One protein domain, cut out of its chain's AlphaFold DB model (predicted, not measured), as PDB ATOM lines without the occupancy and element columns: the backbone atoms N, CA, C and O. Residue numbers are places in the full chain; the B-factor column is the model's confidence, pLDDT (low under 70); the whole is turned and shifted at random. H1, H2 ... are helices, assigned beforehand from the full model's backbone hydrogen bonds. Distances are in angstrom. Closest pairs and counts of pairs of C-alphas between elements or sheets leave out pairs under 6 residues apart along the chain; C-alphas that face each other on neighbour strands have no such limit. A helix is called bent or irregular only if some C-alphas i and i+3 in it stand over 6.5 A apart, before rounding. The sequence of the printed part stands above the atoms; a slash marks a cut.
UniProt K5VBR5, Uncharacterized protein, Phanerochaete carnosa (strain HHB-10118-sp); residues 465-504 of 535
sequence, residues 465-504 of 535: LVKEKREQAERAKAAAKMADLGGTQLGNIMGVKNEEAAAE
ATOM      1  N   LEU A 465     -27.802  21.196 -42.918       89.75
ATOM      2  CA  LEU A 465     -26.842  22.209 -42.460       89.75
ATOM      3  C   LEU A 465     -25.750  21.649 -41.528       89.75
ATOM      4  O   LEU A 465     -24.610  22.102 -41.578       89.75
ATOM      5  N   VAL A 466     -26.060  20.656 -40.683       90.06
ATOM      6  CA  VAL A 466     -25.057  20.007 -39.819       90.06
ATOM      7  C   VAL A 466     -24.191  19.038 -40.622       90.06
ATOM      8  O   VAL A 466     -22.993  18.944 -40.360       90.06
ATOM      9  N   LYS A 467     -24.754  18.358 -41.630       90.69
ATOM     10  CA  LYS A 467     -23.971  17.547 -42.573       90.69
ATOM     11  C   LYS A 467     -23.015  18.429 -43.382       90.69
ATOM     12  O   LYS A 467     -21.817  18.182 -43.358       90.69
ATOM     13  N   GLU A 468     -23.509  19.504 -43.993       92.88
ATOM     14  CA  GLU A 468     -22.705  20.494 -44.718       92.88
ATOM     15  C   GLU A 468     -21.609  21.101 -43.840       92.88
ATOM     16  O   GLU A 468     -20.469  21.205 -44.281       92.88
ATOM     17  N   LYS A 469     -21.912  21.466 -42.585       94.25
ATOM     18  CA  LYS A 469     -20.904  22.013 -41.666       94.25
ATOM     19  C   LYS A 469     -19.866  20.984 -41.230       94.25
ATOM     20  O   LYS A 469     -18.701  21.354 -41.104       94.25
ATOM     21  N   ARG A 470     -20.238  19.710 -41.066       94.75
ATOM     22  CA  ARG A 470     -19.270  18.617 -40.869       94.75
ATOM     23  C   ARG A 470     -18.404  18.423 -42.107       94.75
ATOM     24  O   ARG A 470     -17.191  18.431 -41.978       94.75
ATOM     25  N   GLU A 471     -18.984  18.337 -43.301       91.50
ATOM     26  CA  GLU A 471     -18.196  18.197 -44.529       91.50
ATOM     27  C   GLU A 471     -17.297  19.417 -44.796       91.50
ATOM     28  O   GLU A 471     -16.183  19.250 -45.276       91.50
ATOM     29  N   GLN A 472     -17.737  20.639 -44.475       92.19
ATOM     30  CA  GLN A 472     -16.896  21.840 -44.529       92.19
ATOM     31  C   GLN A 472     -15.753  21.768 -43.510       92.19
ATOM     32  O   GLN A 472     -14.630  22.119 -43.856       92.19
ATOM     33  N   ALA A 473     -16.004  21.280 -42.291       92.75
ATOM     34  CA  ALA A 473     -14.968  21.092 -41.278       92.75
ATOM     35  C   ALA A 473     -13.969  19.983 -41.655       92.75
ATOM     36  O   ALA A 473     -12.770  20.190 -41.513       92.75
ATOM     37  N   GLU A 474     -14.419  18.843 -42.188       92.00
ATOM     38  CA  GLU A 474     -13.520  17.780 -42.658       92.00
ATOM     39  C   GLU A 474     -12.749  18.195 -43.919       92.00
ATOM     40  O   GLU A 474     -11.554  17.932 -44.005       92.00
ATOM     41  N   ARG A 475     -13.367  18.932 -44.858       92.44
ATOM     42  CA  ARG A 475     -12.644  19.543 -45.992       92.44
ATOM     43  C   ARG A 475     -11.626  20.582 -45.520       92.44
ATOM     44  O   ARG A 475     -10.532  20.613 -46.064       92.44
ATOM     45  N   ALA A 476     -11.941  21.389 -44.505       89.75
ATOM     46  CA  ALA A 476     -11.003  22.354 -43.930       89.75
ATOM     47  C   ALA A 476      -9.843  21.672 -43.184       89.75
ATOM     48  O   ALA A 476      -8.704  22.085 -43.352       89.75
ATOM     49  N   LYS A 477     -10.099  20.595 -42.426       88.50
ATOM     50  CA  LYS A 477      -9.051  19.764 -41.804       88.50
ATOM     51  C   LYS A 477      -8.171  19.075 -42.845       88.50
ATOM     52  O   LYS A 477      -6.961  19.031 -42.673       88.50
ATOM     53  N   ALA A 478      -8.763  18.535 -43.910       82.12
ATOM     54  CA  ALA A 478      -8.016  17.913 -45.001       82.12
ATOM     55  C   ALA A 478      -7.179  18.949 -45.766       82.12
ATOM     56  O   ALA A 478      -6.021  18.688 -46.056       82.12
ATOM     57  N   ALA A 479      -7.732  20.138 -46.030       85.06
ATOM     58  CA  ALA A 479      -7.006  21.241 -46.651       85.06
ATOM     59  C   ALA A 479      -5.883  21.783 -45.752       85.06
ATOM     60  O   ALA A 479      -4.810  22.066 -46.269       85.06
ATOM     61  N   ALA A 480      -6.091  21.865 -44.431       83.12
ATOM     62  CA  ALA A 480      -5.030  22.165 -43.470       83.12
ATOM     63  C   ALA A 480      -3.917  21.113 -43.569       83.12
ATOM     64  O   ALA A 480      -2.823  21.454 -43.989       83.12
ATOM     65  N   LYS A 481      -4.238  19.821 -43.414       77.69
ATOM     66  CA  LYS A 481      -3.279  18.704 -43.551       77.69
ATOM     67  C   LYS A 481      -2.629  18.549 -44.937       77.69
ATOM     68  O   LYS A 481      -1.712  17.749 -45.086       77.69
ATOM     69  N   MET A 482      -3.112  19.258 -45.958       71.56
ATOM     70  CA  MET A 482      -2.491  19.356 -47.289       71.56
ATOM     71  C   MET A 482      -1.675  20.647 -47.475       71.56
ATOM     72  O   MET A 482      -0.835  20.703 -48.370       71.56
ATOM     73  N   ALA A 483      -1.920  21.673 -46.658       78.25
ATOM     74  CA  ALA A 483      -1.148  22.914 -46.577       78.25
ATOM     75  C   ALA A 483      -0.039  22.852 -45.506       78.25
ATOM     76  O   ALA A 483       0.934  23.600 -45.589       78.25
ATOM     77  N   ASP A 484      -0.160  21.939 -44.541       80.88
ATOM     78  CA  ASP A 484       0.861  21.560 -43.569       80.88
ATOM     79  C   ASP A 484       2.001  20.840 -44.314       80.88
ATOM     80  O   ASP A 484       2.042  19.618 -44.432       80.88
ATOM     81  N   LEU A 485       2.923  21.621 -44.887       70.06
ATOM     82  CA  LEU A 485       3.987  21.125 -45.771       70.06
ATOM     83  C   LEU A 485       4.976  20.166 -45.082       70.06
ATOM     84  O   LEU A 485       5.671  19.418 -45.778       70.06
ATOM     85  N   GLY A 486       5.059  20.181 -43.748       77.06
ATOM     86  CA  GLY A 486       5.958  19.330 -42.967       77.06
ATOM     87  C   GLY A 486       5.728  17.841 -43.240       77.06
ATOM     88  O   GLY A 486       4.626  17.327 -43.091       77.06
ATOM     89  N   GLY A 487       6.783  17.134 -43.645       69.94
ATOM     90  CA  GLY A 487       6.754  15.704 -43.965       69.94
ATOM     91  C   GLY A 487       6.449  15.387 -45.426       69.94
ATOM     92  O   GLY A 487       6.690  14.262 -45.867       69.94
ATOM     93  N   THR A 488       6.007  16.368 -46.217       80.56
ATOM     94  CA  THR A 488       5.986  16.230 -47.678       80.56
ATOM     95  C   THR A 488       7.412  16.314 -48.234       80.56
ATOM     96  O   THR A 488       8.258  17.030 -47.698       80.56
ATOM     97  N   GLN A 489       7.698  15.630 -49.348       71.38
ATOM     98  CA  GLN A 489       9.017  15.719 -49.999       71.38
ATOM     99  C   GLN A 489       9.380  17.167 -50.377       71.38
ATOM    100  O   GLN A 489      10.530  17.571 -50.236       71.38
ATOM    101  N   LEU A 490       8.387  17.965 -50.786       75.12
ATOM    102  CA  LEU A 490       8.557  19.383 -51.102       75.12
ATOM    103  C   LEU A 490       8.860  20.209 -49.839       75.12
ATOM    104  O   LEU A 490       9.772  21.031 -49.859       75.12
ATOM    105  N   GLY A 491       8.165  19.957 -48.726       82.44
ATOM    106  CA  GLY A 491       8.442  20.593 -47.435       82.44
ATOM    107  C   GLY A 491       9.845  20.295 -46.909       82.44
ATOM    108  O   GLY A 491      10.531  21.221 -46.481       82.44
ATOM    109  N   ASN A 492      10.313  19.049 -47.041       79.81
ATOM    110  CA  ASN A 492      11.685  18.664 -46.699       79.81
ATOM    111  C   ASN A 492      12.720  19.453 -47.528       79.81
ATOM    112  O   ASN A 492      13.702  19.941 -46.974       79.81
ATOM    113  N   ILE A 493      12.482  19.625 -48.837       78.69
ATOM    114  CA  ILE A 493      13.348  20.414 -49.736       78.69
ATOM    115  C   ILE A 493      13.300  21.917 -49.398       78.69
ATOM    116  O   ILE A 493      14.318  22.595 -49.488       78.69
ATOM    117  N   MET A 494      12.150  22.440 -48.959       75.38
ATOM    118  CA  MET A 494      12.004  23.832 -48.503       75.38
ATOM    119  C   MET A 494      12.361  24.052 -47.017       75.38
ATOM    120  O   MET A 494      12.119  25.134 -46.486       75.38
ATOM    121  N   GLY A 495      12.911  23.049 -46.320       72.12
ATOM    122  CA  GLY A 495      13.328  23.160 -44.916       72.12
ATOM    123  C   GLY A 495      12.191  23.319 -43.894       72.12
ATOM    124  O   GLY A 495      12.448  23.687 -42.745       72.12
ATOM    125  N   VAL A 496      10.938  23.046 -44.277       77.75
ATOM    126  CA  VAL A 496       9.769  23.130 -43.388       77.75
ATOM    127  C   VAL A 496       9.779  21.939 -42.432       77.75
ATOM    128  O   VAL A 496       9.545  20.802 -42.836       77.75
ATOM    129  N   LYS A 497      10.059  22.198 -41.149       69.69
ATOM    130  CA  LYS A 497      10.153  21.156 -40.117       69.69
ATOM    131  C   LYS A 497       8.777  20.605 -39.735       69.69
ATOM    132  O   LYS A 497       7.808  21.344 -39.601       69.69
ATOM    133  N   ASN A 498       8.719  19.297 -39.507       71.69
ATOM    134  CA  ASN A 498       7.491  18.576 -39.179       71.69
ATOM    135  C   ASN A 498       7.166  18.764 -37.688       71.69
ATOM    136  O   ASN A 498       7.749  18.084 -36.841       71.69
ATOM    137  N   GLU A 499       6.245  19.666 -37.347       66.62
ATOM    138  CA  GLU A 499       5.917  19.943 -35.939       66.62
ATOM    139  C   GLU A 499       5.289  18.728 -35.226       66.62
ATOM    140  O   GLU A 499       5.632  18.459 -34.074       66.62
ATOM    141  N   GLU A 500       4.476  17.917 -35.923       64.19
ATOM    142  CA  GLU A 500       3.939  16.654 -35.380       64.19
ATOM    143  C   GLU A 500       5.070  15.663 -35.016       64.19
ATOM    144  O   GLU A 500       5.115  15.164 -33.892       64.19
ATOM    145  N   ALA A 501       6.058  15.450 -35.896       59.84
ATOM    146  CA  ALA A 501       7.179  14.542 -35.613       59.84
ATOM    147  C   ALA A 501       8.142  15.089 -34.537       59.84
ATOM    148  O   ALA A 501       8.778  14.319 -33.816       59.84
ATOM    149  N   ALA A 502       8.243  16.416 -34.395       57.75
ATOM    150  CA  ALA A 502       8.980  17.041 -33.298       57.75
ATOM    151  C   ALA A 502       8.285  16.823 -31.939       57.75
ATOM    152  O   ALA A 502       8.967  16.613 -30.933       57.75
ATOM    153  N   ALA A 503       6.947  16.810 -31.905       57.53
ATOM    154  CA  ALA A 503       6.172  16.476 -30.713       57.53
ATOM    155  C   ALA A 503       6.293  14.983 -30.344       57.53
ATOM    156  O   ALA A 503       6.554  14.655 -29.183       57.53
ATOM    157  N   GLU A 504       6.196  14.077 -31.322       54.06
ATOM    158  CA  GLU A 504       6.364  12.627 -31.109       54.06
ATOM    159  C   GLU A 504       7.772  12.241 -30.612       54.06
ATOM    160  O   GLU A 504       7.942  11.227 -29.932       54.06
TER     161      GLU A 504
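What this domain is: This is residues 465 to 504 of the 535 residues of an uncharacterized protein of Phanerochaete carnosa (strain HHB-10118-sp) (UniProt K5VBR5). Picture an L: one long helix, H1, makes the long arm, and past Ala 483 the backbone turns through the short helix H2 and then runs off to one side to the short helix H3. Residues 465 to 482 of H1 stick out free, and the small head that follows is loose, with H2 and H3 apart from each other and from H1. The printed part has 40 residues with three named helices, in the order H1, H2, H3, and no named strand; the class is all helix. The whole is only just extended, close to loose, with a radius of gyration of the C-alphas of 13.5 A, and its outline is flat, spanning 40 by 21 by 9 A.

How they stand to each other: Begin at Leu 465, where H1, residues 465 to 483, sets out; its residues 465 to 482 stand free, with no C-alpha 8 or more residues away along the chain within 10 A. After Ala 483 you come to a tight link of 5 residues, which leads to H2, residues 489 to 493. H1 and H2 are apart, with no C-alpha of the one within 8 A of the other. After Ile 493 a second tight link of 5 residues leads to H3, residues 499 to 504. H2 and H3 are apart by the same test, and H1 and H3 are apart as well. Look at the backbone O and N atoms inside H1, H2 and H3: every O i to N i+4 pair is within hydrogen-bond range. None of the three helices is bent or irregular.

Where its parts are: Find C-alpha 465 at (-26.842, 22.209, -42.460); from there the 19 residues of H1 run mainly along x to C-alpha 483 at (-1.148, 22.914, -46.577), 26.0 A from first to last C-alpha. Look next at C-alpha 489, at (9.017, 15.719, -49.999), where the 5 residues of H2 begin; they end at Ile 493. The 6 residues of H3 begin at Glu 499 and end at C-alpha 504, at (6.364, 12.627, -31.109).

The domain as a whole: The two C-alphas farthest apart are those of Leu 465 and Ile 493, at 40.9 A, and the first and last printed C-alphas, those of Leu 465 and Glu 504, are 36.4 A apart. The printed part has no cut, and neither of its two links is long. Read the B-factor column for the model's confidence: the mean pLDDT of the printed part is 79.0, with 88 for H1, 77 for H2 and 60 for H3. Eight residues are under 70, namely residue 487, residue 497 and residues 499 to 504.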